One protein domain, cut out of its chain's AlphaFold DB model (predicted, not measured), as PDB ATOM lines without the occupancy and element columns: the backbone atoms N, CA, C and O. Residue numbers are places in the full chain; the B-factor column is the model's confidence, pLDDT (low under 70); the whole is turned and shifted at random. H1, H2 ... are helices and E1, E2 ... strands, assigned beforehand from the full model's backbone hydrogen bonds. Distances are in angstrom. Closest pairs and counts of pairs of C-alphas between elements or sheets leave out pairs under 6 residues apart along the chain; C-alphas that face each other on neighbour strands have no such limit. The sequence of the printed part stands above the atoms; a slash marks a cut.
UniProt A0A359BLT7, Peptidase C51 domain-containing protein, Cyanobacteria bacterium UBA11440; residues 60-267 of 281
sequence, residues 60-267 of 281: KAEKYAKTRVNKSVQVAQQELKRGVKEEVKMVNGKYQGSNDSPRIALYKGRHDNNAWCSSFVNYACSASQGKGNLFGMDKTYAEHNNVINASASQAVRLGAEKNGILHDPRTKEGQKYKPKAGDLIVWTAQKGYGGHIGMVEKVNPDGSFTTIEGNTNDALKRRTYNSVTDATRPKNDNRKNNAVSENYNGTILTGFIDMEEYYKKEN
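Overview. This is residues 60 to 267 of the 281 residues of the protein "Peptidase C51 domain-containing protein" of Cyanobacteria bacterium UBA11440 (UniProt A0A359BLT7). A strongly twisted sheet of five strands, curled by 85 degrees, has three helices, H1, H3 and H4, over one face. The long H1 crosses the strands, with H5 packed on its residues 61 to 69; H2 packs on H3, and the small hairpin E1 E2 lies beyond the last residue of H1. The 208 printed residues have five named helices and seven named strands, in the order H1 E1 E2 H2 H3 H4 E3 E4 E5 E6 E7 H5; the large sheet, E6 E5 E4 E3 E7, is antiparallel. The class is mixed, helices and strands, with under half of the residues in named elements; the whole is compact, with a radius of gyration of the C-alphas of 16.2 A and spans of 55, 36 and 33 A.

Arrangement. E3, residues 184 to 189, E4, 195 to 203, E5, 209 to 213, and E6, 221 to 225, form a meander, each strand the antiparallel neighbour of the one before. N 187 and O 196 are 2.8 A apart, N 201 and O 210 2.8 A, and N 211 and O 223 2.8 A. E4 bends by 53 degrees at residue 200. E7, residues 251 to 257, is the edge strand beside E3, with N 186 and O 255 2.9 A apart. H1, residues 60 to 81, H3, 117 to 129, and H4, 153 to 162, are on the same face, in two layers, helices on one face of a sheet. H1 runs across the strands, at 74 degrees to E4 on the local plane. H3 runs along E4, at 22 degrees on the local plane, and H4 slantwise to E7, at 47 degrees on the local plane. H1 and H3 touch at Ser 72 and Cys 125, their closest C-alphas, 5.0 A. H1 touches H5, residues 259 to 267, closest at C-alphas 65 and 263, 4.7 A. H2, residues 102 to 108, touches H3, closest at C-alphas 107 and 119, 5.2 A. E1, residues 88 to 91, and E2, 94 to 97, are an antiparallel hairpin, with N 89 and O 96 2.8 A apart. Every O i to N i+4 pair is within hydrogen-bond range in H1, H4 and H5; H3 has 8 of 9, and H2 1 of 3, beside 3 of 4 O i to N i+3 pairs.

Along the chain. H1 begins at C-alpha 60, (-55.422, -9.084, 32.464), and is 31.7 A long. E4 measures 22.5 A and H3 18.9 A. H5 ends at C-alpha 267, (-47.343, -9.204, 28.859).

Size, cuts and confidence. The C-alphas of Lys 60 and Gly 93 are the two farthest apart, 56.7 A. The printed part has no cut. The links H3 to H4, H4 to E3 and E6 to E7 are long. The pLDDT is under 70 in 44 residues, among them 135 to 151 and 235 to 249.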
ATOM      1  N   LYS A  60     -56.234  -7.873  32.291       95.62
ATOM      2  CA  LYS A  60     -55.422  -9.084  32.464       95.62
ATOM      3  C   LYS A  60     -53.932  -8.752  32.558       95.62
ATOM      4  O   LYS A  60     -53.235  -9.337  33.393       95.62
ATOM      5  N   ALA A  61     -53.440  -7.831  31.728       94.44
ATOM      6  CA  ALA A  61     -52.046  -7.395  31.750       94.44
ATOM      7  C   ALA A  61     -51.690  -6.636  33.038       94.44
ATOM      8  O   ALA A  61     -50.616  -6.856  33.598       94.44
ATOM      9  N   GLU A  62     -52.596  -5.811  33.557       95.88
ATOM     10  CA  GLU A  62     -52.416  -5.102  34.824       95.88
ATOM     11  C   GLU A  62     -52.397  -6.067  36.017       95.88
ATOM     12  O   GLU A  62     -51.500  -6.016  36.864       95.88
ATOM     13  N   LYS A  63     -53.324  -7.032  36.057       96.62
ATOM     14  CA  LYS A  63     -53.325  -8.083  37.084       96.62
ATOM     15  C   LYS A  63     -52.038  -8.911  37.050       96.62
ATOM     16  O   LYS A  63     -51.474  -9.229  38.105       96.62
ATOM     17  N   TYR A  64     -51.564  -9.254  35.851       93.94
ATOM     18  CA  TYR A  64     -50.272  -9.909  35.661       93.94
ATOM     19  C   TYR A  64     -49.136  -9.057  36.239       93.94
ATOM     20  O   TYR A  64     -48.349  -9.558  37.044       93.94
ATOM     21  N   ALA A  65     -49.092  -7.768  35.895       95.31
ATOM     22  CA  ALA A  65     -48.060  -6.848  36.347       95.31
ATOM     23  C   ALA A  65     -47.991  -6.746  37.874       95.31
ATOM     24  O   ALA A  65     -46.942  -7.033  38.455       95.31
ATOM     25  N   LYS A  66     -49.117  -6.464  38.539       96.56
ATOM     26  CA  LYS A  66     -49.202  -6.381  40.009       96.56
ATOM     27  C   LYS A  66     -48.726  -7.662  40.689       96.56
ATOM     28  O   LYS A  66     -47.969  -7.621  41.659       96.56
ATOM     29  N   THR A  67     -49.114  -8.817  40.147       95.56
ATOM     30  CA  THR A  67     -48.678 -10.124  40.663       95.56
ATOM     31  C   THR A  67     -47.156 -10.276  40.587       95.56
ATOM     32  O   THR A  67     -46.531 -10.749  41.540       95.56
ATOM     33  N   ARG A  68     -46.537  -9.865  39.474       94.69
ATOM     34  CA  ARG A  68     -45.082  -9.952  39.291       94.69
ATOM     35  C   ARG A  68     -44.327  -8.971  40.182       94.69
ATOM     36  O   ARG A  68     -43.368  -9.398  40.818       94.69
ATOM     37  N   VAL A  69     -44.783  -7.721  40.288       96.25
ATOM     38  CA  VAL A  69     -44.219  -6.706  41.198       96.25
ATOM     39  C   VAL A  69     -44.192  -7.231  42.634       96.25
ATOM     40  O   VAL A  69     -43.126  -7.295  43.247       96.25
ATOM     41  N   ASN A  70     -45.331  -7.713  43.138       96.75
ATOM     42  CA  ASN A  70     -45.432  -8.254  44.495       96.75
ATOM     43  C   ASN A  70     -44.474  -9.429  44.717       96.75
ATOM     44  O   ASN A  70     -43.792  -9.499  45.738       96.75
ATOM     45  N   LYS A  71     -44.374 -10.338  43.743       96.00
ATOM     46  CA  LYS A  71     -43.455 -11.474  43.827       96.00
ATOM     47  C   LYS A  71     -41.984 -11.035  43.787       96.00
ATOM     48  O   LYS A  71     -41.179 -11.619  44.508       96.00
ATOM     49  N   SER A  72     -41.621 -10.013  43.008       95.62
ATOM     50  CA  SER A  72     -40.260  -9.450  42.994       95.62
ATOM     51  C   SER A  72     -39.872  -8.900  44.370       95.62
ATOM     52  O   SER A  72     -38.810  -9.247  44.890       95.62
ATOM     53  N   VAL A  73     -40.764  -8.124  44.999       97.94
ATOM     54  CA  VAL A  73     -40.561  -7.595  46.360       97.94
ATOM     55  C   VAL A  73     -40.429  -8.731  47.375       97.94
ATOM     56  O   VAL A  73     -39.508  -8.722  48.190       97.94
ATOM     57  N   GLN A  74     -41.285  -9.755  47.295       97.44
ATOM     58  CA  GLN A  74     -41.200 -10.927  48.173       97.44
ATOM     59  C   GLN A  74     -39.862 -11.663  48.038       97.44
ATOM     60  O   GLN A  74     -39.277 -12.051  49.048       97.44
ATOM     61  N   VAL A  75     -39.345 -11.843  46.816       94.62
ATOM     62  CA  VAL A  75     -38.024 -12.459  46.602       94.62
ATOM     63  C   VAL A  75     -36.928 -11.605  47.244       94.62
ATOM     64  O   VAL A  75     -36.111 -12.137  47.994       94.62
ATOM     65  N   ALA A  76     -36.944 -10.287  47.028       96.75
ATOM     66  CA  ALA A  76     -35.985  -9.371  47.646       96.75
ATOM     67  C   ALA A  76     -36.020  -9.441  49.187       96.75
ATOM     68  O   ALA A  76     -34.975  -9.526  49.833       96.75
ATOM     69  N   GLN A  77     -37.214  -9.486  49.782       98.31
ATOM     70  CA  GLN A  77     -37.404  -9.640  51.227       98.31
ATOM     71  C   GLN A  77     -36.891 -10.983  51.753       98.31
ATOM     72  O   GLN A  77     -36.296 -11.039  52.832       98.31
ATOM     73  N   GLN A  78     -37.088 -12.069  51.002       97.25
ATOM     74  CA  GLN A  78     -36.557 -13.382  51.363       97.25
ATOM     75  C   GLN A  78     -35.027 -13.392  51.350       97.25
ATOM     76  O   GLN A  78     -34.428 -13.908  52.292       97.25
ATOM     77  N   GLU A  79     -34.385 -12.800  50.336       96.00
ATOM     78  CA  GLU A  79     -32.924 -12.658  50.328       96.00
ATOM     79  C   GLU A  79     -32.432 -11.807  51.498       96.00
ATOM     80  O   GLU A  79     -31.451 -12.164  52.148       96.00
ATOM     81  N   LEU A  80     -33.144 -10.733  51.842       97.62
ATOM     82  CA  LEU A  80     -32.790  -9.916  53.001       97.62
ATOM     83  C   LEU A  80     -32.855 -10.724  54.298       97.62
ATOM     84  O   LEU A  80     -31.932 -10.670  55.108       97.62
ATOM     85  N   LYS A  81     -33.915 -11.521  54.475       97.94
ATOM     86  CA  LYS A  81     -34.089 -12.395  55.642       97.94
ATOM     87  C   LYS A  81     -32.985 -13.453  55.753       97.94
ATOM     88  O   LYS A  81     -32.637 -13.837  56.864       97.94
ATOM     89  N   ARG A  82     -32.417 -13.904  54.629       97.06
ATOM     90  CA  ARG A  82     -31.273 -14.833  54.613       97.06
ATOM     91  C   ARG A  82     -29.966 -14.193  55.092       97.06
ATOM     92  O   ARG A  82     -29.003 -14.919  55.307       97.06
ATOM     93  N   GLY A  83     -29.917 -12.870  55.259       96.88
ATOM     94  CA  GLY A  83     -28.721 -12.172  55.733       96.88
ATOM     95  C   GLY A  83     -27.583 -12.191  54.715       96.88
ATOM     96  O   GLY A  83     -26.423 -12.356  55.091       96.88
ATOM     97  N   VAL A  84     -27.917 -12.075  53.425       95.50
ATOM     98  CA  VAL A  84     -26.941 -12.176  52.335       95.50
ATOM     99  C   VAL A  84     -25.874 -11.100  52.466       95.50
ATOM    100  O   VAL A  84     -26.172  -9.906  52.490       95.50
ATOM    101  N   LYS A  85     -24.624 -11.549  52.529       94.69
ATOM    102  CA  LYS A  85     -23.423 -10.728  52.609       94.69
ATOM    103  C   LYS A  85     -22.309 -11.350  51.782       94.69
ATOM    104  O   LYS A  85     -22.349 -12.547  51.476       94.69
ATOM    105  N   GLU A  86     -21.358 -10.521  51.403       91.44
ATOM    106  CA  GLU A  86     -20.116 -10.950  50.784       91.44
ATOM    107  C   GLU A  86     -19.256 -11.705  51.788       91.44
ATOM    108  O   GLU A  86     -19.339 -11.516  53.008       91.44
ATOM    109  N   GLU A  87     -18.399 -12.557  51.249       88.62
ATOM    110  CA  GLU A  87     -17.230 -13.015  51.972       88.62
ATOM    111  C   GLU A  87     -16.268 -11.844  52.179       88.62
ATOM    112  O   GLU A  87     -16.211 -10.890  51.401       88.62
ATOM    113  N   VAL A  88     -15.504 -11.902  53.263       86.75
ATOM    114  CA  VAL A  88     -14.540 -10.855  53.586       86.75
ATOM    115  C   VAL A  88     -13.154 -11.349  53.204       86.75
ATOM    116  O   VAL A  88     -12.749 -12.435  53.614       86.75
ATOM    117  N   LYS A  89     -12.409 -10.542  52.453       83.38
ATOM    118  CA  LYS A  89     -11.013 -10.807  52.093       83.38
ATOM    119  C   LYS A  89     -10.076  -9.809  52.762       83.38
ATOM    120  O   LYS A  89     -10.412  -8.640  52.941       83.38
ATOM    121  N   MET A  90      -8.879 -10.273  53.114       83.19
ATOM    122  CA  MET A  90      -7.797  -9.408  53.577       83.19
ATOM    123  C   MET A  90      -7.041  -8.845  52.375       83.19
ATOM    124  O   MET A  90      -6.453  -9.594  51.601       83.19
ATOM    125  N   VAL A  91      -7.039  -7.520  52.231       80.38
ATOM    126  CA  VAL A  91      -6.314  -6.795  51.181       80.38
ATOM    127  C   VAL A  91      -5.505  -5.688  51.847       80.38
ATOM    128  O   VAL A  91      -6.067  -4.810  52.503       80.38
ATOM    129  N   ASN A  92      -4.177  -5.735  51.706       84.38
ATOM    130  CA  ASN A  92      -3.247  -4.766  52.303       84.38
ATOM    131  C   ASN A  92      -3.477  -4.553  53.814       84.38
ATOM    132  O   ASN A  92      -3.534  -3.422  54.296       84.38
ATOM    133  N   GLY A  93      -3.685  -5.646  54.558       83.00
ATOM    134  CA  GLY A  93      -3.917  -5.601  56.006       83.00
ATOM    135  C   GLY A  93      -5.301  -5.088  56.427       83.00
ATOM    136  O   GLY A  93      -5.526  -4.868  57.614       83.00
ATOM    137  N   LYS A  94      -6.235  -4.897  55.486       79.88
ATOM    138  CA  LYS A  94      -7.608  -4.455  55.759       79.88
ATOM    139  C   LYS A  94      -8.623  -5.473  55.250       79.88
ATOM    140  O   LYS A  94      -8.500  -5.968  54.134       79.88
ATOM    141  N   TYR A  95      -9.653  -5.723  56.051       81.06
ATOM    142  CA  TYR A  95     -10.823  -6.494  55.642       81.06
ATOM    143  C   TYR A  95     -11.661  -5.692  54.636       81.06
ATOM    144  O   TYR A  95     -12.016  -4.541  54.898       81.06
ATOM    145  N   GLN A  96     -11.961  -6.299  53.491       81.56
ATOM    146  CA  GLN A  96     -12.768  -5.727  52.413       81.56
ATOM    147  C   GLN A  96     -13.776  -6.767  51.912       81.56
ATOM    148  O   GLN A  96     -13.498  -7.965  51.964       81.56
ATOM    149  N   GLY A  97     -14.925  -6.312  51.411       83.56
ATOM    150  CA  GLY A  97     -15.872  -7.164  50.700       83.56
ATOM    151  C   GLY A  97     -15.242  -7.811  49.464       83.56
ATOM    152  O   GLY A  97     -14.422  -7.202  48.764       83.56
ATOM    153  N   SER A  98     -15.550  -9.082  49.224       84.56
ATOM    154  CA  SER A  98     -15.048  -9.828  48.071       84.56
ATOM    155  C   SER A  98     -15.853  -9.584  46.792       84.56
ATOM    156  O   SER A  98     -15.399  -9.998  45.730       84.56
ATOM    157  N   ASN A  99     -17.014  -8.920  46.874       85.12
ATOM    158  CA  ASN A  99     -18.060  -8.911  45.848       85.12
ATOM    159  C   ASN A  99     -18.560 -10.323  45.468       85.12
ATOM    160  O   ASN A  99     -19.136 -10.522  44.391       85.12
ATOM    161  N   ASP A 100     -18.356 -11.308  46.347       84.50
ATOM    162  CA  ASP A 100     -18.664 -12.707  46.082       84.50
ATOM    163  C   ASP A 100     -19.104 -13.460  47.350       84.50
ATOM    164  O   ASP A 100     -18.728 -13.140  48.475       84.50
ATOM    165  N   SER A 101     -19.951 -14.458  47.154       88.06
ATOM    166  CA  SER A 101     -20.330 -15.491  48.120       88.06
ATOM    167  C   SER A 101     -21.164 -16.536  47.376       88.06
ATOM    168  O   SER A 101     -21.748 -16.213  46.335       88.06
ATOM    169  N   PRO A 102     -21.333 -17.766  47.898       88.56
ATOM    170  CA  PRO A 102     -22.157 -18.781  47.238       88.56
ATOM    171  C   PRO A 102     -23.569 -18.291  46.882       88.56
ATOM    172  O   PRO A 102     -24.124 -18.673  45.854       88.56
ATOM    173  N   ARG A 103     -24.155 -17.403  47.700       88.38
ATOM    174  CA  ARG A 103     -25.465 -16.807  47.406       88.38
ATOM    175  C   ARG A 103     -25.381 -15.703  46.354       88.38
ATOM    176  O   ARG A 103     -26.237 -15.657  45.477       88.38
ATOM    177  N   ILE A 104     -24.374 -14.835  46.425       88.00
ATOM    178  CA  ILE A 104     -24.176 -13.740  45.463       88.00
ATOM    179  C   ILE A 104     -23.874 -14.289  44.061       88.00
ATOM    180  O   ILE A 104     -24.380 -13.758  43.071       88.00
ATOM    181  N   ALA A 105     -23.156 -15.407  43.967       83.25
ATOM    182  CA  ALA A 105     -22.910 -16.110  42.713       83.25
ATOM    183  C   ALA A 105     -24.207 -16.549  42.008       83.25
ATOM    184  O   ALA A 105     -24.272 -16.507  40.780       83.25
ATOM    185  N   LEU A 106     -25.279 -16.870  42.751       82.50
ATOM    186  CA  LEU A 106     -26.597 -17.155  42.161       82.50
ATOM    187  C   LEU A 106     -27.208 -15.933  41.463       82.50
ATOM    188  O   LEU A 106     -27.985 -16.092  40.523       82.50
ATOM    189  N   TYR A 107     -26.891 -14.723  41.925       85.19
ATOM    190  CA  TYR A 107     -27.388 -13.487  41.316       85.19
ATOM    191  C   TYR A 107     -26.580 -13.123  40.078       85.19
ATOM    192  O   TYR A 107     -27.138 -12.685  39.075       85.19
ATOM    193  N   LYS A 108     -25.259 -13.295  40.166       77.69
ATOM    194  CA  LYS A 108     -24.300 -12.916  39.123       77.69
ATOM    195  C   LYS A 108     -24.192 -13.952  38.007       77.69
ATOM    196  O   LYS A 108     -23.750 -13.624  36.911       77.69
ATOM    197  N   GLY A 109     -24.527 -15.209  38.295       70.50
ATOM    198  CA  GLY A 109     -24.309 -16.340  37.395       70.50
ATOM    199  C   GLY A 109     -22.837 -16.745  37.236       70.50
ATOM    200  O   GLY A 109     -22.546 -17.590  36.395       70.50
ATOM    201  N   ARG A 110     -21.909 -16.147  38.000       67.06
ATOM    202  CA  ARG A 110     -20.480 -16.505  38.064       67.06
ATOM    203  C   ARG A 110     -19.807 -15.941  39.320       67.06
ATOM    204  O   ARG A 110     -20.309 -14.983  39.909       67.06
ATOM    205  N   HIS A 111     -18.658 -16.512  39.666       69.88
ATOM    206  CA  HIS A 111     -17.762 -16.031  40.717       69.88
ATOM    207  C   HIS A 111     -16.763 -15.022  40.138       69.88
ATOM    208  O   HIS A 111     -15.945 -15.378  39.290       69.88
ATOM    209  N   ASP A 112     -16.854 -13.757  40.546       70.00
ATOM    210  CA  ASP A 112     -15.885 -12.710  40.199       70.00
ATOM    211  C   ASP A 112     -15.950 -11.539  41.196       70.00
ATOM    212  O   ASP A 112     -16.816 -11.502  42.062       70.00
ATOM    213  N   ASN A 113     -15.075 -10.538  41.055       69.88
ATOM    214  CA  ASN A 113     -15.045  -9.360  41.939       69.88
ATOM    215  C   ASN A 113     -15.987  -8.209  41.489       69.88
ATOM    216  O   ASN A 113     -15.880  -7.087  41.977       69.88
ATOM    217  N   ASN A 114     -16.896  -8.495  40.552       75.50
ATOM    218  CA  ASN A 114     -18.027  -7.700  40.056       75.50
ATOM    219  C   ASN A 114     -18.948  -7.123  41.140       75.50
ATOM    220  O   ASN A 114     -19.557  -7.924  41.849       75.50
ATOM    221  N   ALA A 115     -19.173  -5.804  41.206       82.56
ATOM    222  CA  ALA A 115     -20.301  -5.255  41.963       82.56
ATOM    223  C   ALA A 115     -21.624  -5.938  41.555       82.56
ATOM    224  O   ALA A 115     -21.871  -6.177  40.372       82.56
ATOM    225  N   TRP A 116     -22.479  -6.250  42.532       87.31
ATOM    226  CA  TRP A 116     -23.609  -7.174  42.333       87.31
ATOM    227  C   TRP A 116     -24.992  -6.576  42.634       87.31
ATOM    228  O   TRP A 116     -25.993  -7.290  42.564       87.31
ATOM    229  N   CYS A 117     -25.084  -5.271  42.924       90.81
ATOM    230  CA  CYS A 117     -26.351  -4.580  43.211       90.81
ATOM    231  C   CYS A 117     -27.390  -4.774  42.095       90.81
ATOM    232  O   CYS A 117     -28.542  -5.125  42.356       90.81
ATOM    233  N   SER A 118     -26.962  -4.637  40.839       88.00
ATOM    234  CA  SER A 118     -27.847  -4.784  39.680       88.00
ATOM    235  C   SER A 118     -28.167  -6.246  39.377       88.00
ATOM    236  O   SER A 118     -29.312  -6.568  39.062       88.00
ATOM    237  N   SER A 119     -27.210  -7.155  39.591       86.31
ATOM    238  CA  SER A 119     -27.433  -8.601  39.497       86.31
ATOM    239  C   SER A 119     -28.485  -9.080  40.502       86.31
ATOM    240  O   SER A 119     -29.348  -9.881  40.151       86.31
ATOM    241  N   PHE A 120     -28.473  -8.553  41.730       91.25
ATOM    242  CA  PHE A 120     -29.492  -8.857  42.738       91.25
ATOM    243  C   PHE A 120     -30.891  -8.410  42.302       91.25
ATOM    244  O   PHE A 120     -31.835  -9.200  42.346       91.25
ATOM    245  N   VAL A 121     -31.038  -7.162  41.852       92.56
ATOM    246  CA  VAL A 121     -32.340  -6.653  41.403       92.56
ATOM    247  C   VAL A 121     -32.831  -7.433  40.181       92.56
ATOM    248  O   VAL A 121     -33.997  -7.828  40.127       92.56
ATOM    249  N   ASN A 122     -31.934  -7.747  39.240       88.31
ATOM    250  CA  ASN A 122     -32.242  -8.616  38.110       88.31
ATOM    251  C   ASN A 122     -32.710 -10.001  38.576       88.31
ATOM    252  O   ASN A 122     -33.725 -10.485  38.083       88.31
ATOM    253  N   TYR A 123     -32.028 -10.618  39.546       87.81
ATOM    254  CA  TYR A 123     -32.421 -11.900  40.132       87.81
ATOM    255  C   TYR A 123     -33.826 -11.842  40.739       87.81
ATOM    256  O   TYR A 123     -34.659 -12.685  40.406       87.81
ATOM    257  N   ALA A 124     -34.121 -10.830  41.562       91.75
ATOM    258  CA  ALA A 124     -35.432 -10.666  42.189       91.75
ATOM    259  C   ALA A 124     -36.552 -10.519  41.142       91.75
ATOM    260  O   ALA A 124     -37.558 -11.232  41.190       91.75
ATOM    261  N   CYS A 125     -36.335  -9.671  40.132       90.00
ATOM    262  CA  CYS A 125     -37.280  -9.456  39.037       90.00
ATOM    263  C   CYS A 125     -37.388 -10.640  38.062       90.00
ATOM    264  O   CYS A 125     -38.419 -10.811  37.413       90.00
ATOM    265  N   SER A 126     -36.340 -11.449  37.927       83.44
ATOM    266  CA  SER A 126     -36.290 -12.635  37.061       83.44
ATOM    267  C   SER A 126     -36.979 -13.833  37.715       83.44
ATOM    268  O   SER A 126     -37.807 -14.515  37.102       83.44
ATOM    269  N   ALA A 127     -36.710 -14.061  39.002       82.88
ATOM    270  CA  ALA A 127     -37.369 -15.086  39.804       82.88
ATOM    271  C   ALA A 127     -38.891 -14.872  39.861       82.88
ATOM    272  O   ALA A 127     -39.663 -15.840  39.877       82.88
ATOM    273  N   SER A 128     -39.346 -13.614  39.828       76.38
ATOM    274  CA  SER A 128     -40.773 -13.319  39.754       76.38
ATOM    275  C   SER A 128     -41.385 -13.747  38.426       76.38
ATOM    276  O   SER A 128     -42.473 -14.316  38.463       76.38
ATOM    277  N   GLN A 129     -40.687 -13.577  37.298       69.94
ATOM    278  CA  GLN A 129     -41.129 -13.942  35.944       69.94
ATOM    279  C   GLN A 129     -41.040 -15.446  35.645       69.94
ATOM    280  O   GLN A 129     -41.800 -15.951  34.820       69.94
ATOM    281  N   GLY A 130     -40.108 -16.156  36.289       64.88
ATOM    282  CA  GLY A 130     -39.650 -17.470  35.818       64.88
ATOM    283  C   GLY A 130     -38.773 -17.373  34.560       64.88
ATOM    284  O   GLY A 130     -38.460 -18.386  33.945       64.88
ATOM    285  N   LYS A 131     -38.376 -16.153  34.183       61.78
ATOM    286  CA  LYS A 131     -37.504 -15.842  33.045       61.78
ATOM    287  C   LYS A 131     -36.162 -15.363  33.571       61.78
ATOM    288  O   LYS A 131     -36.074 -14.868  34.686       61.78
ATOM    289  N   GLY A 132     -35.101 -15.560  32.801       58.88
ATOM    290  CA  GLY A 132     -33.738 -15.267  33.232       58.88
ATOM    291  C   GLY A 132     -33.298 -13.810  33.136       58.88
ATOM    292  O   GLY A 132     -32.111 -13.575  33.298       58.88
ATOM    293  N   ASN A 133     -34.168 -12.851  32.810       65.25
ATOM    294  CA  ASN A 133     -33.702 -11.503  32.503       65.25
ATOM    295  C   ASN A 133     -34.710 -10.371  32.718       65.25
ATOM    296  O   ASN A 133     -35.902 -10.483  32.442       65.25
ATOM    297  N   LEU A 134     -34.185  -9.222  33.138       70.69
ATOM    298  CA  LEU A 134     -34.830  -7.917  33.079       70.69
ATOM    299  C   LEU A 134     -34.492  -7.258  31.726       70.69
ATOM    300  O   LEU A 134     -33.331  -7.224  31.328       70.69
ATOM    301  N   PHE A 135     -35.488  -6.756  30.987       63.81
ATOM    302  CA  PHE A 135     -35.339  -6.174  29.635       63.81
ATOM    303  C   PHE A 135     -34.736  -7.103  28.561       63.81
ATOM    304  O   PHE A 135     -34.241  -6.630  27.536       63.81
ATOM    305  N   GLY A 136     -34.755  -8.423  28.762       57.66
ATOM    306  CA  GLY A 136     -34.046  -9.347  27.869       57.66
ATOM    307  C   GLY A 136     -32.522  -9.352  28.060       57.66
ATOM    308  O   GLY A 136     -31.825 -10.001  27.287       57.66
ATOM    309  N   MET A 137     -31.999  -8.654  29.076       61.59
ATOM    310  CA  MET A 137     -30.585  -8.680  29.451       61.59
ATOM    311  C   MET A 137     -30.300  -9.938  30.279       61.59
ATOM    312  O   MET A 137     -30.690 -10.015  31.443       61.59
ATOM    313  N   ASP A 138     -29.700 -10.942  29.638       52.19
ATOM    314  CA  ASP A 138     -29.540 -12.306  30.155       52.19
ATOM    315  C   ASP A 138     -28.951 -12.399  31.583       52.19
ATOM    316  O   ASP A 138     -28.169 -11.558  32.026       52.19
ATOM    317  N   LYS A 139     -29.316 -13.483  32.281       45.12
ATOM    318  CA  LYS A 139     -28.735 -13.993  33.538       45.12
ATOM    319  C   LYS A 139     -27.227 -14.189  33.421       45.12
ATOM    320  O   LYS A 139     -26.515 -14.171  34.423       45.12
ATOM    321  N   THR A 140     -26.748 -14.428  32.205       43.53
ATOM    322  CA  THR A 140     -25.347 -14.678  31.920       43.53
ATOM    323  C   THR A 140     -24.585 -13.356  31.856       43.53
ATOM    324  O   THR A 140     -24.378 -12.725  30.824       43.53
ATOM    325  N   TYR A 141     -24.031 -12.976  33.004       41.56
ATOM    326  CA  TYR A 141     -22.834 -12.140  33.036       41.56
ATOM    327  C   TYR A 141     -21.688 -12.759  32.189       41.56
ATOM    328  O   TYR A 141     -20.772 -12.053  31.773       41.56
ATOM    329  N   ALA A 142     -21.744 -14.070  31.909       37.09
ATOM    330  CA  ALA A 142     -20.595 -14.901  31.570       37.09
ATOM    331  C   ALA A 142     -20.271 -15.114  30.079       37.09
ATOM    332  O   ALA A 142     -19.086 -15.187  29.768       37.09
ATOM    333  N   GLU A 143     -21.233 -15.211  29.154       38.81
ATOM    334  CA  GLU A 143     -20.905 -15.776  27.826       38.81
ATOM    335  C   GLU A 143     -20.424 -14.759  26.778       38.81
ATOM    336  O   GLU A 143     -19.752 -15.148  25.825       38.81
ATOM    337  N   HIS A 144     -20.712 -13.456  26.924       40.44
ATOM    338  CA  HIS A 144     -20.594 -12.551  25.766       40.44
ATOM    339  C   HIS A 144     -19.748 -11.286  25.910       40.44
ATOM    340  O   HIS A 144     -19.653 -10.556  24.925       40.44
ATOM    341  N   ASN A 145     -19.109 -11.020  27.056       41.31
ATOM    342  CA  ASN A 145     -18.141  -9.914  27.224       41.31
ATOM    343  C   ASN A 145     -18.610  -8.538  26.671       41.31
ATOM    344  O   ASN A 145     -17.797  -7.676  26.342       41.31
ATOM    345  N   ASN A 146     -19.927  -8.328  26.540       39.94
ATOM    346  CA  ASN A 146     -20.524  -7.178  25.865       39.94
ATOM    347  C   ASN A 146     -21.100  -6.192  26.888       39.94
ATOM    348  O   ASN A 146     -21.709  -6.564  27.888       39.94
ATOM    349  N   VAL A 147     -20.899  -4.911  26.587       38.09
ATOM    350  CA  VAL A 147     -20.912  -3.748  27.494       38.09
ATOM    351  C   VAL A 147     -22.291  -3.399  28.091       38.09
ATOM    352  O   VAL A 147     -22.387  -2.534  28.959       38.09
ATOM    353  N   ILE A 148     -23.378  -4.060  27.686       45.72
ATOM    354  CA  ILE A 148     -24.741  -3.715  28.122       45.72
ATOM    355  C   ILE A 148     -25.305  -4.886  28.918       45.72
ATOM    356  O   ILE A 148     -25.850  -5.838  28.366       45.72
ATOM    357  N   ASN A 149     -25.100  -4.825  30.231       53.66
ATOM    358  CA  ASN A 149     -25.373  -5.919  31.148       53.66
ATOM    359  C   ASN A 149     -26.376  -5.490  32.222       53.66
ATOM    360  O   ASN A 149     -26.222  -4.410  32.786       53.66
ATOM    361  N   ALA A 150     -27.318  -6.359  32.601       50.09
ATOM    362  CA  ALA A 150     -28.159  -6.158  33.788       50.09
ATOM    363  C   ALA A 150     -27.345  -6.041  35.094       50.09
ATOM    364  O   ALA A 150     -27.897  -5.698  36.130       50.09
ATOM    365  N   SER A 151     -26.038  -6.310  35.044       55.19
ATOM    366  CA  SER A 151     -25.061  -6.089  36.117       55.19
ATOM    367  C   SER A 151     -24.600  -4.630  36.241       55.19
ATOM    368  O   SER A 151     -23.955  -4.281  37.224       55.19
ATOM    369  N   ALA A 152     -24.951  -3.764  35.286       73.69
ATOM    370  CA  ALA A 152     -24.691  -2.330  35.336       73.69
ATOM    371  C   ALA A 152     -26.012  -1.556  35.440       73.69
ATOM    372  O   ALA A 152     -26.845  -1.601  34.531       73.69
ATOM    373  N   SER A 153     -26.179  -0.772  36.506       83.00
ATOM    374  CA  SER A 153     -27.393   0.021  36.733       83.00
ATOM    375  C   SER A 153     -27.687   0.989  35.576       83.00
ATOM    376  O   SER A 153     -28.844   1.212  35.226       83.00
ATOM    377  N   GLN A 154     -26.644   1.483  34.896       84.56
ATOM    378  CA  GLN A 154     -26.756   2.306  33.689       84.56
ATOM    379  C   GLN A 154     -27.474   1.587  32.537       84.56
ATOM    380  O   GLN A 154     -28.294   2.198  31.856       84.56
ATOM    381  N   ALA A 155     -27.190   0.304  32.298       79.94
ATOM    382  CA  ALA A 155     -27.834  -0.451  31.223       79.94
ATOM    383  C   ALA A 155     -29.323  -0.676  31.523       79.94
ATOM    384  O   ALA A 155     -30.167  -0.496  30.645       79.94
ATOM    385  N   VAL A 156     -29.644  -0.977  32.786       85.19
ATOM    386  CA  VAL A 156     -31.026  -1.078  33.274       85.19
ATOM    387  C   VAL A 156     -31.763   0.256  33.078       85.19
ATOM    388  O   VAL A 156     -32.864   0.269  32.529       85.19
ATOM    389  N   ARG A 157     -31.126   1.385  33.425       90.06
ATOM    390  CA  ARG A 157     -31.664   2.739  33.201       90.06
ATOM    391  C   ARG A 157     -31.971   3.005  31.726       90.06
ATOM    392  O   ARG A 157     -33.069   3.445  31.406       90.06
ATOM    393  N   LEU A 158     -31.014   2.736  30.834       86.56
ATOM    394  CA  LEU A 158     -31.163   2.968  29.391       86.56
ATOM    395  C   LEU A 158     -32.270   2.097  28.780       86.56
ATOM    396  O   LEU A 158     -33.029   2.563  27.929       86.56
ATOM    397  N   GLY A 159     -32.395   0.846  29.233       85.50
ATOM    398  CA  GLY A 159     -33.488  -0.039  28.829       85.50
ATOM    399  C   GLY A 159     -34.857   0.489  29.255       85.50
ATOM    400  O   GLY A 159     -35.790   0.497  28.448       85.50
ATOM    401  N   ALA A 160     -34.971   0.989  30.488       91.88
ATOM    402  CA  ALA A 160     -36.189   1.618  30.995       91.88
ATOM    403  C   ALA A 160     -36.545   2.906  30.233       91.88
ATOM    404  O   ALA A 160     -37.694   3.094  29.832       91.88
ATOM    405  N   GLU A 161     -35.550   3.758  29.973       92.06
ATOM    406  CA  GLU A 161     -35.691   5.004  29.213       92.06
ATOM    407  C   GLU A 161     -36.244   4.737  27.812       92.06
ATOM    408  O   GLU A 161     -37.255   5.313  27.415       92.06
ATOM    409  N   LYS A 162     -35.661   3.778  27.085       88.56
ATOM    410  CA  LYS A 162     -36.111   3.443  25.729       88.56
ATOM    411  C   LYS A 162     -37.523   2.853  25.676       88.56
ATOM    412  O   LYS A 162     -38.213   2.977  24.660       88.56
ATOM    413  N   ASN A 163     -37.943   2.200  26.753       88.12
ATOM    414  CA  ASN A 163     -39.289   1.654  26.893       88.12
ATOM    415  C   ASN A 163     -40.295   2.674  27.450       88.12
ATOM    416  O   ASN A 163     -41.476   2.344  27.569       88.12
ATOM    417  N   GLY A 164     -39.865   3.907  27.746       95.00
ATOM    418  CA  GLY A 164     -40.730   4.967  28.262       95.00
ATOM    419  C   GLY A 164     -41.294   4.655  29.648       95.00
ATOM    420  O   GLY A 164     -42.445   4.980  29.911       95.00
ATOM    421  N   ILE A 165     -40.517   3.964  30.485       96.56
ATOM    422  CA  ILE A 165     -40.900   3.576  31.857       96.56
ATOM    423  C   ILE A 165     -39.901   4.077  32.912       96.56
ATOM    424  O   ILE A 165     -39.930   3.652  34.065       96.56
ATOM    425  N   LEU A 166     -38.966   4.939  32.502       97.06
ATOM    426  CA  LEU A 166     -38.064   5.646  33.402       97.06
ATOM    427  C   LEU A 166     -38.685   6.992  33.781       97.06
ATOM    428  O   LEU A 166     -39.002   7.801  32.910       97.06
ATOM    429  N   HIS A 167     -38.753   7.262  35.077       97.81
ATOM    430  CA  HIS A 167     -39.168   8.539  35.638       97.81
ATOM    431  C   HIS A 167     -37.965   9.228  36.282       97.81
ATOM    432  O   HIS A 167     -37.538   8.863  37.376       97.81
ATOM    433  N   ASP A 168     -37.393  10.213  35.587       96.00
ATOM    434  CA  ASP A 168     -36.235  10.973  36.066       96.00
ATOM    435  C   ASP A 168     -36.672  12.151  36.961       96.00
ATOM    436  O   ASP A 168     -37.185  13.149  36.440       96.00
ATOM    437  N   PRO A 169     -36.442  12.108  38.289       95.00
ATOM    438  CA  PRO A 169     -36.907  13.138  39.224       95.00
ATOM    439  C   PRO A 169     -36.219  14.502  39.044       95.00
ATOM    440  O   PRO A 169     -36.560  15.467  39.726       95.00
ATOM    441  N   ARG A 170     -35.243  14.610  38.136       92.62
ATOM    442  CA  ARG A 170     -34.599  15.876  37.752       92.62
ATOM    443  C   ARG A 170     -35.391  16.626  36.675       92.62
ATOM    444  O   ARG A 170     -35.127  17.799  36.429       92.62
ATOM    445  N   THR A 171     -36.347  15.955  36.033       94.81
ATOM    446  CA  THR A 171     -37.248  16.515  35.013       94.81
ATOM    447  C   THR A 171     -38.600  16.893  35.620       94.81
ATOM    448  O   THR A 171     -39.024  16.289  36.605       94.81
ATOM    449  N   LYS A 172     -39.316  17.854  35.020       95.50
ATOM    450  CA  LYS A 172     -40.653  18.264  35.496       95.50
ATOM    451  C   LYS A 172     -41.651  17.102  35.478       95.50
ATOM    452  O   LYS A 172     -42.456  16.964  36.392       95.50
ATOM    453  N   GLU A 173     -41.589  16.258  34.455       93.56
ATOM    454  CA  GLU A 173     -42.449  15.083  34.311       93.56
ATOM    455  C   GLU A 173     -42.124  14.025  35.366       93.56
ATOM    456  O   GLU A 173     -43.032  13.528  36.028       93.56
ATOM    457  N   GLY A 174     -40.844  13.714  35.585       93.62
ATOM    458  CA  GLY A 174     -40.454  12.731  36.595       93.62
ATOM    459  C   GLY A 174     -40.696  13.194  38.033       93.62
ATOM    460  O   GLY A 174     -40.957  12.357  38.887       93.62
ATOM    461  N   GLN A 175     -40.717  14.503  38.309       94.62
ATOM    462  CA  GLN A 175     -41.125  15.043  39.618       94.62
ATOM    463  C   GLN A 175     -42.594  14.764  39.965       94.62
ATOM    464  O   GLN A 175     -42.954  14.768  41.141       94.62
ATOM    465  N   LYS A 176     -43.448  14.513  38.963       95.50
ATOM    466  CA  LYS A 176     -44.853  14.125  39.172       95.50
ATOM    467  C   LYS A 176     -44.987  12.649  39.550       95.50
ATOM    468  O   LYS A 176     -46.023  12.251  40.084       95.50
ATOM    469  N   TYR A 177     -43.969  11.840  39.259       96.94
ATOM    470  CA  TYR A 177     -43.988  10.419  39.560       96.94
ATOM    471  C   TYR A 177     -43.827  10.183  41.059       96.94
ATOM    472  O   TYR A 177     -42.913  10.707  41.696       96.94
ATOM    473  N   LYS A 178     -44.713   9.359  41.615       96.62
ATOM    474  CA  LYS A 178     -44.619   8.888  42.994       96.62
ATOM    475  C   LYS A 178     -44.149   7.438  42.950       96.62
ATOM    476  O   LYS A 178     -44.868   6.629  42.366       96.62
ATOM    477  N   PRO A 179     -42.987   7.106  43.539       97.44
ATOM    478  CA  PRO A 179     -42.537   5.726  43.566       97.44
ATOM    479  C   PRO A 179     -43.555   4.850  44.297       97.44
ATOM    480  O   PRO A 179     -44.275   5.312  45.187       97.44
ATOM    481  N   LYS A 180     -43.585   3.574  43.937       98.31
ATOM    482  CA  LYS A 180     -44.423   2.540  44.549       98.31
ATOM    483  C   LYS A 180     -43.594   1.296  44.855       98.31
ATOM    484  O   LYS A 180     -42.458   1.141  44.407       98.31
ATOM    485  N   ALA A 181     -44.149   0.414  45.681       98.50
ATOM    486  CA  ALA A 181     -43.495  -0.845  46.010       98.50
ATOM    487  C   ALA A 181     -43.201  -1.656  44.735       98.50
ATOM    488  O   ALA A 181     -44.060  -1.813  43.872       98.50
ATOM    489  N   GLY A 182     -41.978  -2.168  44.652       98.12
ATOM    490  CA  GLY A 182     -41.426  -2.954  43.557       98.12
ATOM    491  C   GLY A 182     -40.842  -2.158  42.392       98.12
ATOM    492  O   GLY A 182     -40.199  -2.780  41.546       98.12
ATOM    493  N   ASP A 183     -40.965  -0.827  42.370       98.56
ATOM    494  CA  ASP A 183     -40.177   0.007  41.458       98.56
ATOM    495  C   ASP A 183     -38.679  -0.180  41.701       98.56
ATOM    496  O   ASP A 183     -38.238  -0.489  42.815       98.56
ATOM    497  N   LEU A 184     -37.874   0.067  40.668       97.88
ATOM    498  CA  LEU A 184     -36.423   0.124  40.831       97.88
ATOM    499  C   LEU A 184     -35.983   1.568  40.983       97.88
ATOM    500  O   LEU A 184     -36.375   2.422  40.196       97.88
ATOM    501  N   ILE A 185     -35.126   1.833  41.957       97.56
ATOM    502  CA  ILE A 185     -34.474   3.128  42.137       97.56
ATOM    503  C   ILE A 185     -33.050   3.039  41.598       97.56
ATOM    504  O   ILE A 185     -32.318   2.115  41.948       97.56
ATOM    505  N   VAL A 186     -32.661   3.969  40.726       94.81
ATOM    506  CA  VAL A 186     -31.394   3.893  39.992       94.81
ATOM    507  C   VAL A 186     -30.550   5.138  40.215       94.81
ATOM    508  O   VAL A 186     -30.975   6.262  39.942       94.81
ATOM    509  N   TRP A 187     -29.311   4.917  40.641       92.88
ATOM    510  CA  TRP A 187     -28.266   5.927  40.700       92.88
ATOM    511  C   TRP A 187     -27.209   5.623  39.654       92.88
ATOM    512  O   TRP A 187     -26.768   4.482  39.503       92.88
ATOM    513  N   THR A 188     -26.767   6.645  38.935       87.69
ATOM    514  CA  THR A 188     -25.691   6.494  37.950       87.69
ATOM    515  C   THR A 188     -24.670   7.600  38.129       87.69
ATOM    516  O   THR A 188     -24.991   8.702  38.586       87.69
ATOM    517  N   ALA A 189     -23.418   7.295  37.804       80.06
ATOM    518  CA  ALA A 189     -22.344   8.270  37.817       80.06
ATOM    519  C   ALA A 189     -22.643   9.395  36.817       80.06
ATOM    520  O   ALA A 189     -23.174   9.158  35.731       80.06
ATOM    521  N   GLN A 190     -22.277  10.631  37.168       68.62
ATOM    522  CA  GLN A 190     -22.338  11.750  36.219       68.62
ATOM    523  C   GLN A 190     -21.349  11.574  35.053       68.62
ATOM    524  O   GLN A 190     -21.565  12.122  33.974       68.62
ATOM    525  N   LYS A 191     -20.261  10.821  35.273       63.56
ATOM    526  CA  LYS A 191     -19.226  10.486  34.287       63.56
ATOM    527  C   LYS A 191     -18.767   9.035  34.495       63.56
ATOM    528  O   LYS A 191     -18.505   8.646  35.628       63.56
ATOM    529  N   GLY A 192     -18.609   8.271  33.413       59.53
ATOM    530  CA  GLY A 192     -18.047   6.911  33.435       59.53
ATOM    531  C   GLY A 192     -19.059   5.777  33.652       59.53
ATOM    532  O   GLY A 192     -20.270   5.973  33.593       59.53
ATOM    533  N   TYR A 193     -18.530   4.569  33.871       60.38
ATOM    534  CA  TYR A 193     -19.291   3.333  34.068       60.38
ATOM    535  C   TYR A 193     -19.391   3.034  35.567       60.38
ATOM    536  O   TYR A 193     -18.536   2.364  36.134       60.38
ATOM    537  N   GLY A 194     -20.411   3.578  36.227       71.69
ATOM    538  CA  GLY A 194     -20.629   3.377  37.657       71.69
ATOM    539  C   GLY A 194     -22.050   3.739  38.061       71.69
ATOM    540  O   GLY A 194     -22.706   4.556  37.408       71.69
ATOM    541  N   GLY A 195     -22.545   3.119  39.122       85.06
ATOM    542  CA  GLY A 195     -23.885   3.369  39.616       85.06
ATOM    543  C   GLY A 195     -24.351   2.324  40.617       85.06
ATOM    544  O   GLY A 195     -23.668   1.341  40.888       85.06
ATOM    545  N   HIS A 196     -25.548   2.550  41.136       91.62
ATOM    546  CA  HIS A 196     -26.210   1.679  42.087       91.62
ATOM    547  C   HIS A 196     -27.670   1.495  41.701       91.62
ATOM    548  O   HIS A 196     -28.247   2.313  40.983       91.62
ATOM    549  N   ILE A 197     -28.277   0.420  42.176       93.31
ATOM    550  CA  ILE A 197     -29.697   0.168  41.976       93.31
ATOM    551  C   ILE A 197     -30.265  -0.557  43.186       93.31
ATOM    552  O   ILE A 197     -29.612  -1.411  43.788       93.31
ATOM    553  N   GLY A 198     -31.493  -0.199  43.527       95.75
ATOM    554  CA  GLY A 198     -32.272  -0.817  44.585       95.75
ATOM    555  C   GLY A 198     -33.681  -1.134  44.121       95.75
ATOM    556  O   GLY A 198     -34.125  -0.671  43.071       95.75
ATOM    557  N   MET A 199     -34.396  -1.896  44.937       98.25
ATOM    558  CA  MET A 199     -35.829  -2.121  44.785       98.25
ATOM    559  C   MET A 199     -36.566  -1.377  45.889       98.25
ATOM    560  O   MET A 199     -36.221  -1.531  47.059       98.25
ATOM    561  N   VAL A 200     -37.576  -0.586  45.541       98.62
ATOM    562  CA  VAL A 200     -38.475   0.034  46.516       98.62
ATOM    563  C   VAL A 200     -39.279  -1.081  47.183       98.62
ATOM    564  O   VAL A 200     -40.010  -1.814  46.533       98.62
ATOM    565  N   GLU A 201     -39.132  -1.248  48.490       98.69
ATOM    566  CA  GLU A 201     -39.871  -2.245  49.265       98.69
ATOM    567  C   GLU A 201     -41.268  -1.740  49.619       98.69
ATOM    568  O   GLU A 201     -42.250  -2.468  49.502       98.69
ATOM    569  N   LYS A 202     -41.351  -0.489  50.078       98.44
ATOM    570  CA  LYS A 202     -42.595   0.161  50.487       98.44
ATOM    571  C   LYS A 202     -42.461   1.675  50.428       98.44
ATOM    572  O   LYS A 202     -41.368   2.208  50.631       98.44
ATOM    573  N   VAL A 203     -43.588   2.349  50.240       98.25
ATOM    574  CA  VAL A 203     -43.721   3.807  50.329       98.25
ATOM    575  C   VAL A 203     -44.742   4.117  51.414       98.25
ATOM    576  O   VAL A 203     -45.814   3.514  51.450       98.25
ATOM    577  N   ASN A 204     -44.374   4.990  52.343       97.38
ATOM    578  CA  ASN A 204     -45.216   5.405  53.457       97.38
ATOM    579  C   ASN A 204     -46.121   6.584  53.027       97.38
ATOM    580  O   ASN A 204     -45.800   7.285  52.062       97.38
ATOM    581  N   PRO A 205     -47.233   6.851  53.741       96.75
ATOM    582  CA  PRO A 205     -48.149   7.947  53.401       96.75
ATOM    583  C   PRO A 205     -47.517   9.348  53.390       96.75
ATOM    584  O   PRO A 205     -47.989  10.223  52.671       96.75
ATOM    585  N   ASP A 206     -46.448   9.559  54.160       95.94
ATOM    586  CA  ASP A 206     -45.698  10.819  54.235       95.94
ATOM    587  C   ASP A 206     -44.734  11.039  53.050       95.94
ATOM    588  O   ASP A 206     -44.059  12.064  52.978       95.94
ATOM    589  N   GLY A 207     -44.660  10.088  52.111       96.00
ATOM    590  CA  GLY A 207     -43.756  10.132  50.962       96.00
ATOM    591  C   GLY A 207     -42.337   9.637  51.251       96.00
ATOM    592  O   GLY A 207     -41.525   9.560  50.324       96.00
ATOM    593  N   SER A 208     -42.033   9.254  52.496       97.69
ATOM    594  CA  SER A 208     -40.826   8.489  52.798       97.69
ATOM    595  C   SER A 208     -40.956   7.070  52.246       97.69
ATOM    596  O   SER A 208     -42.053   6.536  52.067       97.69
ATOM    597  N   PHE A 209     -39.835   6.425  51.951       98.12
ATOM    598  CA  PHE A 209     -39.851   5.077  51.401       98.12
ATOM    599  C   PHE A 209     -38.649   4.263  51.847       98.12
ATOM    600  O   PHE A 209     -37.643   4.772  52.341       98.12
ATOM    601  N   THR A 210     -38.792   2.953  51.712       98.19
ATOM    602  CA  THR A 210     -37.776   1.974  52.076       98.19
ATOM    603  C   THR A 210     -37.365   1.186  50.847       98.19
ATOM    604  O   THR A 210     -38.214   0.844  50.028       98.19
ATOM    605  N   THR A 211     -36.080   0.880  50.727       98.19
ATOM    606  CA  THR A 211     -35.501   0.092  49.638       98.19
ATOM    607  C   THR A 211     -34.802  -1.151  50.177       98.19
ATOM    608  O   THR A 211     -34.365  -1.182  51.331       98.19
ATOM    609  N   ILE A 212     -34.672  -2.171  49.328       98.12
ATOM    610  CA  ILE A 212     -33.757  -3.300  49.511       98.12
ATOM    611  C   ILE A 212     -32.680  -3.195  48.440       98.12
ATOM    612  O   ILE A 212     -32.971  -3.145  47.242       98.12
ATOM    613  N   GLU A 213     -31.433  -3.154  48.882       95.44
ATOM    614  CA  GLU A 213     -30.282  -2.848  48.045       95.44
ATOM    615  C   GLU A 213     -29.194  -3.895  48.250       95.44
ATOM    616  O   GLU A 213     -28.835  -4.212  49.385       95.44
ATOM    617  N   GLY A 214     -28.688  -4.448  47.149       92.38
ATOM    618  CA  GLY A 214     -27.523  -5.328  47.163       92.38
ATOM    619  C   GLY A 214     -26.231  -4.536  47.091       92.38
ATOM    620  O   GLY A 214     -26.226  -3.420  46.593       92.38
ATOM    621  N   ASN A 215     -25.132  -5.122  47.554       90.12
ATOM    622  CA  ASN A 215     -23.822  -4.475  47.626       90.12
ATOM    623  C   ASN A 215     -23.816  -3.168  48.453       90.12
ATOM    624  O   ASN A 215     -23.020  -2.260  48.234       90.12
ATOM    625  N   THR A 216     -24.714  -3.030  49.426       89.06
ATOM    626  CA  THR A 216     -24.711  -1.887  50.341       89.06
ATOM    627  C   THR A 216     -23.952  -2.296  51.597       89.06
ATOM    628  O   THR A 216     -24.462  -3.071  52.407       89.06
ATOM    629  N   ASN A 217     -22.729  -1.776  51.770       86.12
ATOM    630  CA  ASN A 217     -21.759  -2.252  52.771       86.12
ATOM    631  C   ASN A 217     -21.511  -3.764  52.673       86.12
ATOM    632  O   ASN A 217     -21.687  -4.482  53.660       86.12
ATOM    633  N   ASP A 218     -21.158  -4.231  51.477       89.75
ATOM    634  CA  ASP A 218     -20.832  -5.634  51.202       89.75
ATOM    635  C   ASP A 218     -21.978  -6.613  51.540       89.75
ATOM    636  O   ASP A 218     -21.761  -7.782  51.862       89.75
ATOM    637  N   ALA A 219     -23.226  -6.135  51.552       93.00
ATOM    638  CA  ALA A 219     -24.382  -6.919  51.971       93.00
ATOM    639  C   ALA A 219     -25.678  -6.479  51.296       93.00
ATOM    640  O   ALA A 219     -25.769  -5.413  50.685       93.00
ATOM    641  N   LEU A 220     -26.704  -7.317  51.436       95.88
ATOM    642  CA  LEU A 220     -28.075  -6.910  51.192       95.88
ATOM    643  C   LEU A 220     -28.566  -6.104  52.393       95.88
ATOM    644  O   LEU A 220     -28.552  -6.600  53.524       95.88
ATOM    645  N   LYS A 221     -29.008  -4.868  52.169       95.62
ATOM    646  CA  LYS A 221     -29.477  -3.997  53.247       95.62
ATOM    647  C   LYS A 221     -30.778  -3.306  52.907       95.62
ATOM    648  O   LYS A 221     -31.087  -3.017  51.756       95.62
ATOM    649  N   ARG A 222     -31.510  -3.009  53.976       96.75
ATOM    650  CA  ARG A 222     -32.648  -2.105  53.950       96.75
ATOM    651  C   ARG A 222     -32.162  -0.673  54.146       96.75
ATOM    652  O   ARG A 222     -31.359  -0.431  55.048       96.75
ATOM    653  N   ARG A 223     -32.670   0.265  53.349       94.69
ATOM    654  CA  ARG A 223     -32.426   1.703  53.523       94.69
ATOM    655  C   ARG A 223     -33.727   2.479  53.536       94.69
ATOM    656  O   ARG A 223     -34.692   2.080  52.897       94.69
ATOM    657  N   THR A 224     -33.740   3.581  54.275       95.69
ATOM    658  CA  THR A 224     -34.892   4.477  54.373       95.69
ATOM    659  C   THR A 224     -34.503   5.862  53.882       95.69
ATOM    660  O   THR A 224     -33.484   6.426  54.299       95.69
ATOM    661  N   TYR A 225     -35.344   6.389  53.002       95.06
ATOM    662  CA  TYR A 225     -35.248   7.722  52.437       95.06
ATOM    663  C   TYR A 225     -36.455   8.530  52.887       95.06
ATOM    664  O   TYR A 225     -37.591   8.071  52.774       95.06
ATOM    665  N   ASN A 226     -36.212   9.737  53.387       95.88
ATOM    666  CA  ASN A 226     -37.276  10.608  53.888       95.88
ATOM    667  C   ASN A 226     -38.121  11.200  52.750       95.88
ATOM    668  O   ASN A 226     -39.243  11.632  52.975       95.88
ATOM    669  N   SER A 227     -37.576  11.247  51.533       95.44
ATOM    670  CA  SER A 227     -38.250  11.721  50.323       95.44
ATOM    671  C   SER A 227     -37.442  11.354  49.073       95.44
ATOM    672  O   SER A 227     -36.295  10.910  49.166       95.44
ATOM    673  N   VAL A 228     -38.002  11.604  47.883       95.38
ATOM    674  CA  VAL A 228     -37.250  11.529  46.613       95.38
ATOM    675  C   VAL A 228     -36.046  12.477  46.628       95.38
ATOM    676  O   VAL A 228     -34.970  12.114  46.157       95.38
ATOM    677  N   THR A 229     -36.192  13.660  47.233       93.12
ATOM    678  CA  THR A 229     -35.098  14.626  47.392       93.12
ATOM    679  C   THR A 229     -33.976  14.072  48.273       93.12
ATOM    680  O   THR A 229     -32.812  14.181  47.890       93.12
ATOM    681  N   ASP A 230     -34.295  13.415  49.398       92.44
ATOM    682  CA  ASP A 230     -33.305  12.729  50.258       92.44
ATOM    683  C   ASP A 230     -32.557  11.628  49.488       92.44
ATOM    684  O   ASP A 230     -31.366  11.405  49.686       92.44
ATOM    685  N   ALA A 231     -33.229  10.972  48.539       92.50
ATOM    686  CA  ALA A 231     -32.622   9.940  47.708       92.50
ATOM    687  C   ALA A 231     -31.729  10.471  46.572       92.50
ATOM    688  O   ALA A 231     -31.023   9.676  45.949       92.50
ATOM    689  N   THR A 232     -31.705  11.785  46.298       88.38
ATOM    690  CA  THR A 232     -30.916  12.359  45.185       88.38
ATOM    691  C   THR A 232     -29.419  12.100  45.301       88.38
ATOM    692  O   THR A 232     -28.744  11.907  44.286       88.38
ATOM    693  N   ARG A 233     -28.913  12.068  46.536       80.81
ATOM    694  CA  ARG A 233     -27.543  11.696  46.880       80.81
ATOM    695  C   ARG A 233     -27.611  10.580  47.915       80.81
ATOM    696  O   ARG A 233     -27.871  10.858  49.084       80.81
ATOM    697  N   PRO A 234     -27.434   9.321  47.501       71.06
ATOM    698  CA  PRO A 234     -27.556   8.201  48.414       71.06
ATOM    699  C   PRO A 234     -26.538   8.351  49.545       71.06
ATOM    700  O   PRO A 234     -25.392   8.744  49.331       71.06
ATOM    701  N   LYS A 235     -26.986   8.069  50.771       68.06
ATOM    702  CA  LYS A 235     -26.166   8.225  51.974       68.06
ATOM    703  C   LYS A 235     -24.928   7.339  51.832       68.06
ATOM    704  O   LYS A 235     -25.060   6.120  51.700       68.06
ATOM    705  N   ASN A 236     -23.737   7.931  51.844       65.31
ATOM    706  CA  ASN A 236     -22.520   7.151  52.015       65.31
ATOM    707  C   ASN A 236     -22.573   6.568  53.423       65.31
ATOM    708  O   ASN A 236     -22.666   7.307  54.403       65.31
ATOM    709  N   ASP A 237     -22.545   5.244  53.527       56.69
ATOM    710  CA  ASP A 237     -22.314   4.637  54.826       56.69
ATOM    711  C   ASP A 237     -20.874   4.981  55.196       56.69
ATOM    712  O   ASP A 237     -19.942   4.601  54.488       56.69
ATOM    713  N   ASN A 238     -20.705   5.779  56.251       47.56
ATOM    714  CA  ASN A 238     -19.410   6.235  56.746       47.56
ATOM    715  C   ASN A 238     -18.524   5.030  57.119       47.56
ATOM    716  O   ASN A 238     -18.409   4.667  58.292       47.56
ATOM    717  N   ARG A 239     -17.849   4.412  56.145       50.47
ATOM    718  CA  ARG A 239     -16.651   3.617  56.408       50.47
ATOM    719  C   ARG A 239     -15.621   4.598  56.944       50.47
ATOM    720  O   ARG A 239     -15.020   5.349  56.186       50.47
ATOM    721  N   LYS A 240     -15.426   4.589  58.262       42.34
ATOM    722  CA  LYS A 240     -14.529   5.492  59.003       42.34
ATOM    723  C   LYS A 240     -13.062   5.512  58.533       42.34
ATOM    724  O   LYS A 240     -12.296   6.284  59.085       42.34
ATOM    725  N   ASN A 241     -12.650   4.728  57.533       41.25
ATOM    726  CA  ASN A 241     -11.238   4.509  57.222       41.25
ATOM    727  C   ASN A 241     -10.938   4.463  55.713       41.25
ATOM    728  O   ASN A 241     -10.595   3.385  55.242       41.25
ATOM    729  N   ASN A 242     -11.024   5.580  54.972       40.25
ATOM    730  CA  ASN A 242     -10.360   5.852  53.666       40.25
ATOM    731  C   ASN A 242     -10.342   4.749  52.572       40.25
ATOM    732  O   ASN A 242      -9.633   4.873  51.578       40.25
ATOM    733  N   ALA A 243     -11.110   3.676  52.717       41.34
ATOM    734  CA  ALA A 243     -11.316   2.641  51.728       41.34
ATOM    735  C   ALA A 243     -12.568   3.066  50.983       41.34
ATOM    736  O   ALA A 243     -13.678   2.872  51.481       41.34
ATOM    737  N   VAL A 244     -12.323   3.767  49.875       42.00
ATOM    738  CA  VAL A 244     -13.248   4.118  48.799       42.00
ATOM    739  C   VAL A 244     -14.555   3.328  48.942       42.00
ATOM    740  O   VAL A 244     -14.593   2.123  48.712       42.00
ATOM    741  N   SER A 245     -15.623   3.964  49.428       44.06
ATOM    742  CA  SER A 245     -16.953   3.357  49.377       44.06
ATOM    743  C   SER A 245     -17.400   3.436  47.918       44.06
ATOM    744  O   SER A 245     -17.993   4.428  47.491       44.06
ATOM    745  N   GLU A 246     -17.001   2.443  47.128       48.91
ATOM    746  CA  GLU A 246     -17.035   2.468  45.660       48.91
ATOM    747  C   GLU A 246     -18.445   2.609  45.060       48.91
ATOM    748  O   GLU A 246     -18.574   3.010  43.908       48.91
ATOM    749  N   ASN A 247     -19.515   2.383  45.826       54.00
ATOM    750  CA  ASN A 247     -20.836   2.178  45.222       54.00
ATOM    751  C   ASN A 247     -21.644   3.458  44.947       54.00
ATOM    752  O   ASN A 247     -22.576   3.418  44.149       54.00
ATOM    753  N   TYR A 248     -21.278   4.607  45.529       63.09
ATOM    754  CA  TYR A 248     -22.031   5.856  45.327       63.09
ATOM    755  C   TYR A 248     -21.199   7.083  44.960       63.09
ATOM    756  O   TYR A 248     -21.782   8.137  44.687       63.09
ATOM    757  N   ASN A 249     -19.867   6.990  44.954       63.72
ATOM    758  CA  ASN A 249     -19.016   8.168  44.808       63.72
ATOM    759  C   ASN A 249     -19.258   8.861  43.452       63.72
ATOM    760  O   ASN A 249     -18.991   8.297  42.394       63.72
ATOM    761  N   GLY A 250     -19.822  10.073  43.483       70.31
ATOM    762  CA  GLY A 250     -20.189  10.830  42.278       70.31
ATOM    763  C   GLY A 250     -21.442  10.334  41.539       70.31
ATOM    764  O   GLY A 250     -21.712  10.791  40.423       70.31
ATOM    765  N   THR A 251     -22.215   9.420  42.132       81.75
ATOM    766  CA  THR A 251     -23.516   8.997  41.595       81.75
ATOM    767  C   THR A 251     -24.630   9.927  42.060       81.75
ATOM    768  O   THR A 251     -24.595  10.478  43.160       81.75
ATOM    769  N   ILE A 252     -25.628  10.111  41.204       89.00
ATOM    770  CA  ILE A 252     -26.846  10.861  41.514       89.00
ATOM    771  C   ILE A 252     -28.057  10.017  41.150       89.00
ATOM    772  O   ILE A 252     -27.963   9.138  40.293       89.00
ATOM    773  N   LEU A 253     -29.193  10.285  41.793       93.44
ATOM    774  CA  LEU A 253     -30.457   9.652  41.427       93.44
ATOM    775  C   LEU A 253     -30.806  10.040  39.992       93.44
ATOM    776  O   LEU A 253     -30.926  11.226  39.678       93.44
ATOM    777  N   THR A 254     -30.942   9.039  39.128       93.25
ATOM    778  CA  THR A 254     -31.240   9.240  37.705       93.25
ATOM    779  C   THR A 254     -32.569   8.653  37.273       93.25
ATOM    780  O   THR A 254     -33.011   8.935  36.160       93.25
ATOM    781  N   GLY A 255     -33.248   7.917  38.150       95.88
ATOM    782  CA  GLY A 255     -34.671   7.675  37.985       95.88
ATOM    783  C   GLY A 255     -35.253   6.598  38.879       95.88
ATOM    784  O   GLY A 255     -34.538   5.861  39.562       95.88
ATOM    785  N   PHE A 256     -36.573   6.515  38.804       98.00
ATOM    786  CA  PHE A 256     -37.353   5.347  39.179       98.00
ATOM    787  C   PHE A 256     -37.791   4.611  37.912       98.00
ATOM    788  O   PHE A 256     -38.114   5.245  36.909       98.00
ATOM    789  N   ILE A 257     -37.781   3.285  37.943       97.56
ATOM    790  CA  ILE A 257     -38.277   2.436  36.861       97.56
ATOM    791  C   ILE A 257     -39.619   1.872  37.304       97.56
ATOM    792  O   ILE A 257     -39.655   1.124  38.285       97.56
ATOM    793  N   ASP A 258     -40.678   2.198  36.562       98.00
ATOM    794  CA  ASP A 258     -42.023   1.684  36.819       98.00
ATOM    795  C   ASP A 258     -42.090   0.204  36.433       98.00
ATOM    796  O   ASP A 258     -42.218  -0.170  35.259       98.00
ATOM    797  N   MET A 259     -41.944  -0.657  37.436       96.75
ATOM    798  CA  MET A 259     -41.882  -2.099  37.212       96.75
ATOM    799  C   MET A 259     -43.248  -2.706  36.907       96.75
ATOM    800  O   MET A 259     -43.326  -3.749  36.257       96.75
ATOM    801  N   GLU A 260     -44.331  -2.061  37.329       96.81
ATOM    802  CA  GLU A 260     -45.679  -2.484  36.961       96.81
ATOM    803  C   GLU A 260     -45.912  -2.247  35.467       96.81
ATOM    804  O   GLU A 260     -46.283  -3.172  34.745       96.81
ATOM    805  N   GLU A 261     -45.581  -1.053  34.972       96.75
ATOM    806  CA  GLU A 261     -45.679  -0.732  33.549       96.75
ATOM    807  C   GLU A 261     -44.718  -1.594  32.714       96.75
ATOM    808  O   GLU A 261     -45.090  -2.068  31.639       96.75
ATOM    809  N   TYR A 262     -43.515  -1.895  33.225       94.50
ATOM    810  CA  TYR A 262     -42.618  -2.878  32.608       94.50
ATOM    811  C   TYR A 262     -43.322  -4.222  32.377       94.50
ATOM    812  O   TYR A 262     -43.359  -4.712  31.246       94.50
ATOM    813  N   TYR A 263     -43.883  -4.828  33.428       93.56
ATOM    814  CA  TYR A 263     -44.524  -6.139  33.319       93.56
ATOM    815  C   TYR A 263     -45.810  -6.092  32.489       93.56
ATOM    816  O   TYR A 263     -46.112  -7.063  31.793       93.56
ATOM    817  N   LYS A 264     -46.543  -4.971  32.513       94.62
ATOM    818  CA  LYS A 264     -47.717  -4.753  31.660       94.62
ATOM    819  C   LYS A 264     -47.308  -4.774  30.188       94.62
ATOM    820  O   LYS A 264     -47.824  -5.592  29.425       94.62
ATOM    821  N   LYS A 265     -46.318  -3.963  29.799       93.25
ATOM    822  CA  LYS A 265     -45.773  -3.945  28.430       93.25
ATOM    823  C   LYS A 265     -45.161  -5.285  28.027       93.25
ATOM    824  O   LYS A 265     -45.260  -5.685  26.868       93.25
ATOM    825  N   GLU A 266     -44.535  -5.999  28.965       89.00
ATOM    826  CA  GLU A 266     -43.997  -7.337  28.709       89.00
ATOM    827  C   GLU A 266     -45.113  -8.309  28.314       89.00
ATOM    828  O   GLU A 266     -44.987  -9.020  27.317       89.00
ATOM    829  N   ASN A 267     -46.204  -8.321  29.082       90.31
ATOM    830  CA  ASN A 267     -47.343  -9.204  28.859       90.31
ATOM    831  C   ASN A 267     -48.096  -8.873  27.566       90.31
ATOM    832  O   ASN A 267     -48.572  -9.777  26.888       90.31
TER     833      ASN A 267